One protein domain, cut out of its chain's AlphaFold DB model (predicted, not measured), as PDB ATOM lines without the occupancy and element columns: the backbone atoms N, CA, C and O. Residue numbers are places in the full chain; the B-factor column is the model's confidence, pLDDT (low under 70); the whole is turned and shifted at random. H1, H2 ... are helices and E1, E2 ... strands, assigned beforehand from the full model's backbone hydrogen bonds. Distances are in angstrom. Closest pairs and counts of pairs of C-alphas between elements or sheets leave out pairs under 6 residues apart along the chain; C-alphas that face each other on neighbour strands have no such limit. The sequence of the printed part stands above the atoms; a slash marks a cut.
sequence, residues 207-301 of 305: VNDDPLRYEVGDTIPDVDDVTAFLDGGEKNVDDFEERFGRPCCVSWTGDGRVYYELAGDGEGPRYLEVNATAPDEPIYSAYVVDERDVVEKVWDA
ATOM      1  N   VAL A 207     -56.595 -59.014-215.215       94.81
ATOM      2  CA  VAL A 207     -57.778 -58.441-214.563       94.81
ATOM      3  C   VAL A 207     -58.320 -57.343-215.462       94.81
ATOM      4  O   VAL A 207     -57.636 -56.344-215.661       94.81
ATOM      5  N   ASN A 208     -59.537 -57.516-215.982       92.25
ATOM      6  CA  ASN A 208     -60.173 -56.542-216.873       92.25
ATOM      7  C   ASN A 208     -59.251 -56.124-218.042       92.25
ATOM      8  O   ASN A 208     -59.032 -54.942-218.289       92.25
ATOM      9  N   ASP A 209     -58.657 -57.123-218.699       93.06
ATOM     10  CA  ASP A 209     -57.693 -57.022-219.803       93.06
ATOM     11  C   ASP A 209     -56.293 -56.470-219.463       93.06
ATOM     12  O   ASP A 209     -55.392 -56.508-220.306       93.06
ATOM     13  N   ASP A 210     -56.056 -56.059-218.216       94.44
ATOM     14  CA  ASP A 210     -54.751 -55.584-217.759       94.44
ATOM     15  C   ASP A 210     -53.927 -56.701-217.084       94.44
ATOM     16  O   ASP A 210     -54.412 -57.366-216.160       94.44
ATOM     17  N   PRO A 211     -52.650 -56.907-217.461       96.25
ATOM     18  CA  PRO A 211     -51.755 -57.852-216.802       96.25
ATOM     19  C   PRO A 211     -51.123 -57.213-215.560       96.25
ATOM     20  O   PRO A 211     -49.974 -56.751-215.555       96.25
ATOM     21  N   LEU A 212     -51.903 -57.179-214.484       96.44
ATOM     22  CA  LEU A 212     -51.549 -56.507-213.243       96.44
ATOM     23  C   LEU A 212     -50.537 -57.296-212.414       96.44
ATOM     24  O   LEU A 212     -50.559 -58.528-212.350       96.44
ATOM     25  N   ARG A 213     -49.693 -56.556-211.689       96.31
ATOM     26  CA  ARG A 213     -48.842 -57.101-210.635       96.31
ATOM     27  C   ARG A 213     -49.713 -57.639-209.509       96.31
ATOM     28  O   ARG A 213     -50.400 -56.873-208.830       96.31
ATOM     29  N   TYR A 214     -49.617 -58.942-209.287       96.06
ATOM     30  CA  TYR A 214     -50.306 -59.637-208.217       96.06
ATOM     31  C   TYR A 214     -49.517 -59.571-206.909       96.06
ATOM     32  O   TYR A 214     -48.318 -59.856-206.853       96.06
ATOM     33  N   GLU A 215     -50.221 -59.240-205.835       94.50
ATOM     34  CA  GLU A 215     -49.734 -59.283-204.463       94.50
ATOM     35  C   GLU A 215     -50.778 -59.993-203.606       94.50
ATOM     36  O   GLU A 215     -51.961 -59.719-203.714       94.50
ATOM     37  N   VAL A 216     -50.374 -60.922-202.739       92.88
ATOM     38  CA  VAL A 216     -51.356 -61.678-201.945       92.88
ATOM     39  C   VAL A 216     -52.142 -60.735-201.021       92.88
ATOM     40  O   VAL A 216     -51.605 -60.240-200.021       92.88
ATOM     41  N   GLY A 217     -53.415 -60.532-201.366       93.44
ATOM     42  CA  GLY A 217     -54.390 -59.716-200.646       93.44
ATOM     43  C   GLY A 217     -55.377 -60.539-199.820       93.44
ATOM     44  O   GLY A 217     -55.231 -61.753-199.657       93.44
ATOM     45  N   ASP A 218     -56.379 -59.855-199.281       96.12
ATOM     46  CA  ASP A 218     -57.522 -60.462-198.609       96.12
ATOM     47  C   ASP A 218     -58.651 -60.734-199.621       96.12
ATOM     48  O   ASP A 218     -58.858 -59.986-200.577       96.12
ATOM     49  N   THR A 219     -59.377 -61.835-199.424       95.19
ATOM     50  CA  THR A 219     -60.477 -62.247-200.308       95.19
ATOM     51  C   THR A 219     -61.808 -61.698-199.802       95.19
ATOM     52  O   THR A 219     -62.151 -61.883-198.629       95.19
ATOM     53  N   ILE A 220     -62.607 -61.117-200.696       94.81
ATOM     54  CA  ILE A 220     -63.976 -60.695-200.395       94.81
ATOM     55  C   ILE A 220     -64.927 -61.889-200.585       94.81
ATOM     56  O   ILE A 220     -65.001 -62.462-201.676       94.81
ATOM     57  N   PRO A 221     -65.664 -62.300-199.535       89.88
ATOM     58  CA  PRO A 221     -66.526 -63.475-199.607       89.88
ATOM     59  C   PRO A 221     -67.877 -63.210-200.279       89.88
ATOM     60  O   PRO A 221     -68.494 -64.161-200.752       89.88
ATOM     61  N   ASP A 222     -68.359 -61.965-200.258       90.12
ATOM     62  CA  ASP A 222     -69.717 -61.606-200.671       90.12
ATOM     63  C   ASP A 222     -69.779 -60.143-201.141       90.12
ATOM     64  O   ASP A 222     -69.370 -59.234-200.414       90.12
ATOM     65  N   VAL A 223     -70.300 -59.923-202.349       93.44
ATOM     66  CA  VAL A 223     -70.472 -58.588-202.941       93.44
ATOM     67  C   VAL A 223     -71.661 -57.830-202.342       93.44
ATOM     68  O   VAL A 223     -71.655 -56.602-202.346       93.44
ATOM     69  N   ASP A 224     -72.636 -58.514-201.731       94.38
ATOM     70  CA  ASP A 224     -73.761 -57.844-201.064       94.38
ATOM     71  C   ASP A 224     -73.288 -57.025-199.845       94.38
ATOM     72  O   ASP A 224     -73.830 -55.957-199.543       94.38
ATOM     73  N   ASP A 225     -72.244 -57.495-199.153       95.12
ATOM     74  CA  ASP A 225     -71.609 -56.786-198.031       95.12
ATOM     75  C   ASP A 225     -70.872 -55.520-198.505       95.12
ATOM     76  O   ASP A 225     -70.897 -54.488-197.832       95.12
ATOM     77  N   VAL A 226     -70.276 -55.574-199.703       96.38
ATOM     78  CA  VAL A 226     -69.644 -54.423-200.367       96.38
ATOM     79  C   VAL A 226     -70.684 -53.352-200.678       96.38
ATOM     80  O   VAL A 226     -70.516 -52.201-200.271       96.38
ATOM     81  N   THR A 227     -71.791 -53.727-201.321       96.19
ATOM     82  CA  THR A 227     -72.889 -52.804-201.640       96.19
ATOM     83  C   THR A 227     -73.456 -52.157-200.378       96.19
ATOM     84  O   THR A 227     -73.556 -50.934-200.298       96.19
ATOM     85  N   ALA A 228     -73.749 -52.950-199.341       96.00
ATOM     86  CA  ALA A 228     -74.280 -52.430-198.081       96.00
ATOM     87  C   ALA A 228     -73.313 -51.465-197.370       96.00
ATOM     88  O   ALA A 228     -73.755 -50.520-196.707       96.00
ATOM     89  N   PHE A 229     -72.002 -51.693-197.488       97.00
ATOM     90  CA  PHE A 229     -70.980 -50.798-196.949       97.00
ATOM     91  C   PHE A 229     -70.933 -49.457-197.692       97.00
ATOM     92  O   PHE A 229     -70.932 -48.406-197.042       97.00
ATOM     93  N   LEU A 230     -70.937 -49.493-199.029       96.31
ATOM     94  CA  LEU A 230     -70.902 -48.301-199.885       96.31
ATOM     95  C   LEU A 230     -72.202 -47.480-199.788       96.31
ATOM     96  O   LEU A 230     -72.164 -46.251-199.772       96.31
ATOM     97  N   ASP A 231     -73.348 -48.131-199.578       95.56
ATOM     98  CA  ASP A 231     -74.627 -47.462-199.287       95.56
ATOM     99  C   ASP A 231     -74.655 -46.771-197.909       95.56
ATOM    100  O   ASP A 231     -75.518 -45.931-197.629       95.56
ATOM    101  N   GLY A 232     -73.696 -47.084-197.032       93.19
ATOM    102  CA  GLY A 232     -73.535 -46.495-195.701       93.19
ATOM    103  C   GLY A 232     -73.081 -45.027-195.692       93.19
ATOM    104  O   GLY A 232     -72.752 -44.496-194.625       93.19
ATOM    105  N   GLY A 233     -73.039 -44.371-196.853       91.31
ATOM    106  CA  GLY A 233     -72.594 -42.994-197.058       91.31
ATOM    107  C   GLY A 233     -71.247 -42.928-197.769       91.31
ATOM    108  O   GLY A 233     -70.688 -43.953-198.122       91.31
ATOM    109  N   GLU A 234     -70.703 -41.723-197.936       93.94
ATOM    110  CA  GLU A 234     -69.410 -41.509-198.600       93.94
ATOM    111  C   GLU A 234     -68.299 -42.367-197.961       93.94
ATOM    112  O   GLU A 234     -68.223 -42.463-196.726       93.94
ATOM    113  N   LYS A 235     -67.507 -43.036-198.805       95.88
ATOM    114  CA  LYS A 235     -66.365 -43.896-198.455       95.88
ATOM    115  C   LYS A 235     -65.221 -43.594-199.403       95.88
ATOM    116  O   LYS A 235     -65.476 -43.337-200.577       95.88
ATOM    117  N   ASN A 236     -63.995 -43.672-198.915       96.31
ATOM    118  CA  ASN A 236     -62.790 -43.637-199.739       96.31
ATOM    119  C   ASN A 236     -62.087 -45.010-199.736       96.31
ATOM    120  O   ASN A 236     -62.614 -45.981-199.182       96.31
ATOM    121  N   VAL A 237     -60.922 -45.107-200.382       95.88
ATOM    122  CA  VAL A 237     -60.173 -46.372-200.480       95.88
ATOM    123  C   VAL A 237     -59.671 -46.828-199.108       95.88
ATOM    124  O   VAL A 237     -59.795 -48.008-198.789       95.88
ATOM    125  N   ASP A 238     -59.207 -45.906-198.260       95.69
ATOM    126  CA  ASP A 238     -58.738 -46.225-196.902       95.69
ATOM    127  C   ASP A 238     -59.854 -46.842-196.034       95.69
ATOM    128  O   ASP A 238     -59.635 -47.850-195.358       95.69
ATOM    129  N   ASP A 239     -61.067 -46.276-196.079       96.75
ATOM    130  CA  ASP A 239     -62.243 -46.822-195.385       96.75
ATOM    131  C   ASP A 239     -62.557 -48.247-195.875       96.75
ATOM    132  O   ASP A 239     -62.959 -49.122-195.099       96.75
ATOM    133  N   PHE A 240     -62.404 -48.473-197.183       96.88
ATOM    134  CA  PHE A 240     -62.661 -49.758-197.819       96.88
ATOM    135  C   PHE A 240     -61.629 -50.807-197.398       96.88
ATOM    136  O   PHE A 240     -62.010 -51.908-196.995       96.88
ATOM    137  N   GLU A 241     -60.343 -50.454-197.410       96.12
ATOM    138  CA  GLU A 241     -59.253 -51.316-196.947       96.12
ATOM    139  C   GLU A 241     -59.382 -51.656-195.453       96.12
ATOM    140  O   GLU A 241     -59.182 -52.806-195.054       96.12
ATOM    141  N   GLU A 242     -59.796 -50.703-194.606       96.75
ATOM    142  CA  GLU A 242     -60.051 -50.975-193.183       96.75
ATOM    143  C   GLU A 242     -61.156 -52.031-192.996       96.75
ATOM    144  O   GLU A 242     -61.102 -52.848-192.067       96.75
ATOM    145  N   ARG A 243     -62.159 -52.042-193.883       96.88
ATOM    146  CA  ARG A 243     -63.312 -52.946-193.800       96.88
ATOM    147  C   ARG A 243     -63.086 -54.312-194.447       96.88
ATOM    148  O   ARG A 243     -63.603 -55.306-193.919       96.88
ATOM    149  N   PHE A 244     -62.410 -54.358-195.591       97.00
ATOM    150  CA  PHE A 244     -62.306 -55.547-196.447       97.00
ATOM    151  C   PHE A 244     -60.890 -56.125-196.539       97.00
ATOM    152  O   PHE A 244     -60.729 -57.238-197.033       97.00
ATOM    153  N   GLY A 245     -59.892 -55.447-195.970       96.38
ATOM    154  CA  GLY A 245     -58.507 -55.900-195.950       96.38
ATOM    155  C   GLY A 245     -57.696 -55.327-197.104       96.38
ATOM    156  O   GLY A 245     -58.015 -54.274-197.640       96.38
ATOM    157  N   ARG A 246     -56.603 -55.998-197.463       96.56
ATOM    158  CA  ARG A 246     -55.662 -55.502-198.475       96.56
ATOM    159  C   ARG A 246     -56.057 -55.953-199.885       96.56
ATOM    160  O   ARG A 246     -56.428 -57.119-200.039       96.56
ATOM    161  N   PRO A 247     -55.898 -55.100-200.911       96.81
ATOM    162  CA  PRO A 247     -56.118 -55.493-202.298       96.81
ATOM    163  C   PRO A 247     -55.105 -56.549-202.767       96.81
ATOM    164  O   PRO A 247     -54.041 -56.723-202.169       96.81
ATOM    165  N   CYS A 248     -55.446 -57.263-203.842       95.62
ATOM    166  CA  CYS A 248     -54.656 -58.352-204.411       95.62
ATOM    167  C   CYS A 248     -53.836 -57.973-205.656       95.62
ATOM    168  O   CYS A 248     -53.020 -58.762-206.129       95.62
ATOM    169  N   CYS A 249     -54.071 -56.795-206.233       94.94
ATOM    170  CA  CYS A 249     -53.335 -56.316-207.400       94.94
ATOM    171  C   CYS A 249     -52.996 -54.839-207.241       94.94
ATOM    172  O   CYS A 249     -53.759 -54.070-206.654       94.94
ATOM    173  N   VAL A 250     -51.865 -54.439-207.812       92.81
ATOM    174  CA  VAL A 250     -51.432 -53.039-207.841       92.81
ATOM    175  C   VAL A 250     -51.920 -52.401-209.131       92.81
ATOM    176  O   VAL A 250     -51.593 -52.883-210.206       92.81
ATOM    177  N   SER A 251     -52.682 -51.315-209.067       90.88
ATOM    178  CA  SER A 251     -53.071 -50.591-210.282       90.88
ATOM    179  C   SER A 251     -51.881 -49.839-210.882       90.88
ATOM    180  O   SER A 251     -51.124 -49.188-210.165       90.88
ATOM    181  N   TRP A 252     -51.726 -49.895-212.204       90.06
ATOM    182  CA  TRP A 252     -50.735 -49.094-212.932       90.06
ATOM    183  C   TRP A 252     -51.237 -47.671-213.242       90.06
ATOM    184  O   TRP A 252     -50.440 -46.773-213.499       90.06
ATOM    185  N   THR A 253     -52.553 -47.430-213.173       86.81
ATOM    186  CA  THR A 253     -53.171 -46.116-213.447       86.81
ATOM    187  C   THR A 253     -53.218 -45.190-212.227       86.81
ATOM    188  O   THR A 253     -53.584 -44.020-212.354       86.81
ATOM    189  N   GLY A 254     -52.827 -45.688-211.050       85.56
ATOM    190  CA  GLY A 254     -52.748 -44.934-209.800       85.56
ATOM    191  C   GLY A 254     -53.479 -45.601-208.634       85.56
ATOM    192  O   GLY A 254     -54.266 -46.528-208.812       85.56
ATOM    193  N   ASP A 255     -53.237 -45.079-207.433       86.38
ATOM    194  CA  ASP A 255     -53.651 -45.696-206.163       86.38
ATOM    195  C   ASP A 255     -55.169 -45.607-205.876       86.38
ATOM    196  O   ASP A 255     -55.663 -46.205-204.926       86.38
ATOM    197  N   GLY A 256     -55.932 -44.851-206.675       88.31
ATOM    198  CA  GLY A 256     -57.388 -44.722-206.517       88.31
ATOM    199  C   GLY A 256     -58.189 -45.927-207.027       88.31
ATOM    200  O   GLY A 256     -59.372 -46.046-206.713       88.31
ATOM    201  N   ARG A 257     -57.569 -46.819-207.808       94.38
ATOM    202  CA  ARG A 257     -58.198 -48.045-208.309       94.38
ATOM    203  C   ARG A 257     -57.582 -49.249-207.603       94.38
ATOM    204  O   ARG A 257     -56.380 -49.476-207.710       94.38
ATOM    205  N   VAL A 258     -58.408 -50.027-206.910       96.38
ATOM    206  CA  VAL A 258     -57.967 -51.200-206.141       96.38
ATOM    207  C   VAL A 258     -58.751 -52.445-206.539       96.38
ATOM    208  O   VAL A 258     -59.915 -52.358-206.931       96.38
ATOM    209  N   TYR A 259     -58.106 -53.605-206.424       96.94
ATOM    210  CA  TYR A 259     -58.664 -54.887-206.850       96.94
ATOM    211  C   TYR A 259     -58.621 -55.898-205.714       96.94
ATOM    212  O   TYR A 259     -57.596 -56.019-205.047       96.94
ATOM    213  N   TYR A 260     -59.693 -56.659-205.522       97.06
ATOM    214  CA  TYR A 260     -59.762 -57.731-204.526       97.06
ATOM    215  C   TYR A 260     -60.136 -59.046-205.187       97.06
ATOM    216  O   TYR A 260     -61.004 -59.070-206.055       97.06
ATOM    217  N   GLU A 261     -59.548 -60.151-204.738       95.62
ATOM    218  CA  GLU A 261     -60.035 -61.471-205.131       95.62
ATOM    219  C   GLU A 261     -61.435 -61.687-204.556       95.62
ATOM    220  O   GLU A 261     -61.680 -61.445-203.369       95.62
ATOM    221  N   LEU A 262     -62.344 -62.192-205.384       94.62
ATOM    222  CA  LEU A 262     -63.627 -62.699-204.921       94.62
ATOM    223  C   LEU A 262     -63.515 -64.189-204.602       94.62
ATOM    224  O   LEU A 262     -62.765 -64.935-205.238       94.62
ATOM    225  N   ALA A 263     -64.278 -64.647-203.610       89.44
ATOM    226  CA  ALA A 263     -64.371 -66.071-203.323       89.44
ATOM    227  C   ALA A 263     -64.885 -66.831-204.559       89.44
ATOM    228  O   ALA A 263     -65.957 -66.537-205.082       89.44
ATOM    229  N   GLY A 264     -64.112 -67.819-205.015       79.94
ATOM    230  CA  GLY A 264     -64.426 -68.552-206.239       79.94
ATOM    231  C   GLY A 264     -65.754 -69.312-206.168       79.94
ATOM    232  O   GLY A 264     -66.026 -70.037-205.209       79.94
ATOM    233  N   ASP A 265     -66.538 -69.205-207.234       76.56
ATOM    234  CA  ASP A 265     -67.799 -69.924-207.461       76.56
ATOM    235  C   ASP A 265     -67.656 -71.106-208.441       76.56
ATOM    236  O   ASP A 265     -68.592 -71.888-208.628       76.56
ATOM    237  N   GLY A 266     -66.460 -71.283-209.014       69.75
ATOM    238  CA  GLY A 266     -66.138 -72.329-209.982       69.75
ATOM    239  C   GLY A 266     -66.155 -71.879-211.448       69.75
ATOM    240  O   GLY A 266     -65.893 -72.722-212.306       69.75
ATOM    241  N   GLU A 267     -66.418 -70.601-211.742       73.69
ATOM    242  CA  GLU A 267     -66.466 -70.058-213.113       73.69
ATOM    243  C   GLU A 267     -65.145 -69.419-213.588       73.69
ATOM    244  O   GLU A 267     -65.064 -68.954-214.720       73.69
ATOM    245  N   GLY A 268     -64.094 -69.456-212.765       77.38
ATOM    246  CA  GLY A 268     -62.791 -68.841-213.043       77.38
ATOM    247  C   GLY A 268     -62.394 -67.845-211.950       77.38
ATOM    248  O   GLY A 268     -63.126 -67.705-210.964       77.38
ATOM    249  N   PRO A 269     -61.224 -67.192-212.060       84.56
ATOM    250  CA  PRO A 269     -60.888 -66.084-211.178       84.56
ATOM    251  C   PRO A 269     -61.829 -64.900-211.446       84.56
ATOM    252  O   PRO A 269     -62.132 -64.578-212.593       84.56
ATOM    253  N   ARG A 270     -62.294 -64.259-210.372       93.44
ATOM    254  CA  ARG A 270     -63.078 -63.021-210.414       93.44
ATOM    255  C   ARG A 270     -62.503 -62.033-209.423       93.44
ATOM    256  O   ARG A 270     -62.044 -62.424-208.344       93.44
ATOM    257  N   TYR A 271     -62.588 -60.764-209.781       96.19
ATOM    258  CA  TYR A 271     -62.056 -59.673-208.988       96.19
ATOM    259  C   TYR A 271     -63.129 -58.615-208.764       96.19
ATOM    260  O   TYR A 271     -63.986 -58.392-209.615       96.19
ATOM    261  N   LEU A 272     -63.081 -57.957-207.612       97.19
ATOM    262  CA  LEU A 272     -63.802 -56.715-207.386       97.19
ATOM    263  C   LEU A 272     -62.869 -55.553-207.723       97.19
ATOM    264  O   LEU A 272     -61.884 -55.354-207.015       97.19
ATOM    265  N   GLU A 273     -63.191 -54.786-208.760       97.19
ATOM    266  CA  GLU A 273     -62.572 -53.492-209.055       97.19
ATOM    267  C   GLU A 273     -63.338 -52.393-208.309       97.19
ATOM    268  O   GLU A 273     -64.546 -52.233-208.494       97.19
ATOM    269  N   VAL A 274     -62.645 -51.618-207.474       97.31
ATOM    270  CA  VAL A 274     -63.198 -50.459-206.761       97.31
ATOM    271  C   VAL A 274     -62.485 -49.203-207.236       97.31
ATOM    272  O   VAL A 274     -61.256 -49.151-207.267       97.31
ATOM    273  N   ASN A 275     -63.266 -48.189-207.603       96.31
ATOM    274  CA  ASN A 275     -62.765 -47.007-208.286       96.31
ATOM    275  C   ASN A 275     -63.016 -45.722-207.494       96.31
ATOM    276  O   ASN A 275     -64.163 -45.344-207.236       96.31
ATOM    277  N   ALA A 276     -61.932 -45.007-207.220       95.81
ATOM    278  CA  ALA A 276     -61.885 -43.630-206.756       95.81
ATOM    279  C   ALA A 276     -60.924 -42.819-207.641       95.81
ATOM    280  O   ALA A 276     -60.075 -43.364-208.348       95.81
ATOM    281  N   THR A 277     -61.057 -41.493-207.635       92.50
ATOM    282  CA  THR A 277     -60.163 -40.615-208.420       92.50
ATOM    283  C   THR A 277     -58.753 -40.545-207.821       92.50
ATOM    284  O   THR A 277     -57.781 -40.310-208.534       92.50
ATOM    285  N   ALA A 278     -58.659 -40.729-206.506       91.56
ATOM    286  CA  ALA A 278     -57.451 -40.826-205.696       91.56
ATOM    287  C   ALA A 278     -57.804 -41.583-204.395       91.56
ATOM    288  O   ALA A 278     -58.994 -41.700-204.094       91.56
ATOM    289  N   PRO A 279     -56.825 -42.077-203.615       89.44
ATOM    290  CA  PRO A 279     -57.099 -42.862-202.404       89.44
ATOM    291  C   PRO A 279     -57.969 -42.149-201.363       89.44
ATOM    292  O   PRO A 279     -58.794 -42.780-200.704       89.44
ATOM    293  N   ASP A 280     -57.798 -40.832-201.227       92.56
ATOM    294  CA  ASP A 280     -58.515 -39.978-200.279       92.56
ATOM    295  C   ASP A 280     -59.826 -39.401-200.835       92.56
ATOM    296  O   ASP A 280     -60.598 -38.797-200.085       92.56
ATOM    297  N   GLU A 281     -60.098 -39.609-202.125       95.50
ATOM    298  CA  GLU A 281     -61.328 -39.180-202.785       95.50
ATOM    299  C   GLU A 281     -62.434 -40.240-202.649       95.50
ATOM    300  O   GLU A 281     -62.153 -41.432-202.483       95.50
ATOM    301  N   PRO A 282     -63.714 -39.840-202.751       96.38
ATOM    302  CA  PRO A 282     -64.821 -40.778-202.678       96.38
ATOM    303  C   PRO A 282     -64.767 -41.860-203.760       96.38
ATOM    304  O   PRO A 282     -64.545 -41.580-204.943       96.38
ATOM    305  N   ILE A 283     -65.069 -43.091-203.351       97.25
ATOM    306  CA  ILE A 283     -65.376 -44.193-204.258       97.25
ATOM    307  C   ILE A 283     -66.610 -43.801-205.069       97.25
ATOM    308  O   ILE A 283     -67.647 -43.433-204.515       97.25
ATOM    309  N   TYR A 284     -66.499 -43.889-206.393       95.69
ATOM    310  CA  TYR A 284     -67.587 -43.546-207.308       95.69
ATOM    311  C   TYR A 284     -68.205 -44.766-207.993       95.69
ATOM    312  O   TYR A 284     -69.318 -44.655-208.509       95.69
ATOM    313  N   SER A 285     -67.521 -45.916-208.009       96.81
ATOM    314  CA  SER A 285     -68.067 -47.161-208.564       96.81
ATOM    315  C   SER A 285     -67.333 -48.417-208.088       96.81
ATOM    316  O   SER A 285     -66.175 -48.348-207.675       96.81
ATOM    317  N   ALA A 286     -68.019 -49.559-208.171       97.56
ATOM    318  CA  ALA A 286     -67.458 -50.888-207.959       97.56
ATOM    319  C   ALA A 286     -68.037 -51.897-208.966       97.56
ATOM    320  O   ALA A 286     -69.241 -51.880-209.248       97.56
ATOM    321  N   TYR A 287     -67.190 -52.790-209.478       96.88
ATOM    322  CA  TYR A 287     -67.533 -53.779-210.501       96.88
ATOM    323  C   TYR A 287     -66.954 -55.149-210.156       96.88
ATOM    324  O   TYR A 287     -65.835 -55.242-209.657       96.88
ATOM    325  N   VAL A 288     -67.689 -56.213-210.472       96.25
ATOM    326  CA  VAL A 288     -67.096 -57.538-210.642       96.25
ATOM    327  C   VAL A 288     -66.518 -57.605-212.045       96.25
ATOM    328  O   VAL A 288     -67.228 -57.364-213.022       96.25
ATOM    329  N   VAL A 289     -65.246 -57.963-212.137       95.56
ATOM    330  CA  VAL A 289     -64.518 -58.150-213.392       95.56
ATOM    331  C   VAL A 289     -63.936 -59.558-213.441       95.56
ATOM    332  O   VAL A 289     -63.631 -60.160-212.403       95.56
ATOM    333  N   ASP A 290     -63.807 -60.100-214.645       94.19
ATOM    334  CA  ASP A 290     -63.021 -61.303-214.896       94.19
ATOM    335  C   ASP A 290     -61.675 -60.928-215.535       94.19
ATOM    336  O   ASP A 290     -61.178 -59.810-215.368       94.19
ATOM    337  N   GLU A 291     -61.037 -61.876-216.215       93.00
ATOM    338  CA  GLU A 291     -59.776 -61.621-216.904       93.00
ATOM    339  C   GLU A 291     -59.930 -60.625-218.071       93.00
ATOM    340  O   GLU A 291     -58.978 -59.928-218.394       93.00
ATOM    341  N   ARG A 292     -61.091 -60.524-218.723       90.06
ATOM    342  CA  ARG A 292     -61.249 -59.811-220.003       90.06
ATOM    343  C   ARG A 292     -62.275 -58.692-219.995       90.06
ATOM    344  O   ARG A 292     -62.182 -57.823-220.854       90.06
ATOM    345  N   ASP A 293     -63.251 -58.717-219.095       89.75
ATOM    346  CA  ASP A 293     -64.334 -57.741-219.121       89.75
ATOM    347  C   ASP A 293     -64.983 -57.539-217.743       89.75
ATOM    348  O   ASP A 293     -64.793 -58.291-216.776       89.75
ATOM    349  N   VAL A 294     -65.817 -56.509-217.677       92.62
ATOM    350  CA  VAL A 294     -66.768 -56.290-216.598       92.62
ATOM    351  C   VAL A 294     -67.873 -57.339-216.685       92.62
ATOM    352  O   VAL A 294     -68.647 -57.397-217.639       92.62
ATOM    353  N   VAL A 295     -67.997 -58.135-215.628       92.88
ATOM    354  CA  VAL A 295     -69.060 -59.134-215.480       92.88
ATOM    355  C   VAL A 295     -70.335 -58.473-214.967       92.88
ATOM    356  O   VAL A 295     -71.431 -58.735-215.465       92.88
ATOM    357  N   GLU A 296     -70.201 -57.616-213.954       93.44
ATOM    358  CA  GLU A 296     -71.335 -57.000-213.274       93.44
ATOM    359  C   GLU A 296     -70.949 -55.663-212.639       93.44
ATOM    360  O   GLU A 296     -69.880 -55.507-212.050       93.44
ATOM    361  N   LYS A 297     -71.861 -54.693-212.702       95.75
ATOM    362  CA  LYS A 297     -71.786 -53.475-211.898       95.75
ATOM    363  C   LYS A 297     -72.374 -53.747-210.517       95.75
ATOM    364  O   LYS A 297     -73.569 -54.002-210.405       95.75
ATOM    365  N   VAL A 298     -71.543 -53.647-209.483       95.50
ATOM    366  CA  VAL A 298     -71.941 -53.869-208.084       95.50
ATOM    367  C   VAL A 298     -72.570 -52.609-207.504       95.50
ATOM    368  O   VAL A 298     -73.593 -52.673-206.824       95.50
ATOM    369  N   TRP A 299     -71.955 -51.451-207.767       96.62
ATOM    370  CA  TRP A 299     -72.357 -50.192-207.149       96.62
ATOM    371  C   TRP A 299     -71.888 -48.968-207.949       96.62
ATOM    372  O   TRP A 299     -70.826 -48.993-208.574       96.62
ATOM    373  N   ASP A 300     -72.643 -47.868-207.888       94.69
ATOM    374  CA  ASP A 300     -72.186 -46.534-208.284       94.69
ATOM    375  C   ASP A 300     -72.776 -45.409-207.426       94.69
ATOM    376  O   ASP A 300     -73.885 -45.492-206.902       94.69
ATOM    377  N   ALA A 301     -72.048 -44.295-207.342       86.25
ATOM    378  CA  ALA A 301     -72.492 -43.124-206.585       86.25
ATOM    379  C   ALA A 301     -73.712 -42.418-207.217       86.25
ATOM    380  O   ALA A 301     -74.389 -41.629-206.554       86.25
TER     381      ALA A 301
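AT A GLANCE: This is residues 207 to 301 of the 305 residues of an uncharacterized protein of Olsenella sp. An270 (UniProt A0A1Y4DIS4). A strongly twisted sheet of four antiparallel strands, E2 to E5, has two short helices, H1 and H2, packed over one face, while E1 is set off from the sheet beyond the E2 edge. The long link of residues 245 to 256, which joins H2 to E2 along the chain, has no named element, and its residues 249 to 250 pair briefly with residues 213 to 214 of E1. The printed part has 95 residues, with two named helices and five named strands in the order E1, H1, H2, E2, E3, E4, E5; the sheet's order is E2, E3, E4, E5. The class is mixed, helices and strands, with under half of the residues in named elements. The whole is compact, with a radius of gyration of the C-alphas of 12.0 A and spans of 32 by 27 by 21 A.

HOW THE PARTS SIT: E1, residues 210 to 214, pairs with no named strand, but its residues 213 to 214 pair antiparallel with residues 249 to 250. Residues 219 to 220 pair parallel with residues 261 to 262 of E2, residues 257 to 262. H1, residues 223 to 230, is on the sheet at a height of 9.0 A. It lies over E4, residues 283 to 289, and runs along the strands, at 2 degrees to E4 on the local plane. Its closest C-alphas to E5, residues 294 to 300, are those of Thr 227 and Trp 299, 6.1 A apart. H2, residues 237 to 244, is on the same face at a height of 8.7 A. It lies only just over E3, residues 271 to 276, with 3 of its 8 C-alphas falling there, and the closest C-alphas of the two are those of Val 237 and Ala 276, 7.1 A apart. H1 and H2 are near each other, with 10 pairs of C-alphas within 10 A. In both helices every O i to N i+4 pair is within hydrogen-bond range. E2 to E5 form a meander, each strand the antiparallel neighbour of the one before, in three hairpins. Within hydrogen-bond range are N 260 and O 272 of E2 and E3, 3.0 A, N 273 and O 287 of E3 and E4, 2.8 A, and N 288 and O 296 of E4 and E5, 2.8 A.

IN THESE COORDINATES: E1 begins at C-alpha 210, (-54.751, -55.584, -217.759), and is 11.3 A long. H1 measures 10.7 A and H2 10.2 A. E2, 16.0 A, begins at C-alpha 257, (-58.198, -48.045, -208.309). E3 measures 16.2 A, E4 16.7 A and E5 13.9 A; E5 ends at C-alpha 300, (-72.186, -46.534, -208.284).

THE WHOLE: The two C-alphas farthest apart are those of Gly 266 and Asp 280, 34.6 A. The printed part has no cut. The link from H2 to E2 is long, and that from E4 to E5 is tight. Mean pLDDT of the printed part is 93.3; residue 266 is under 70.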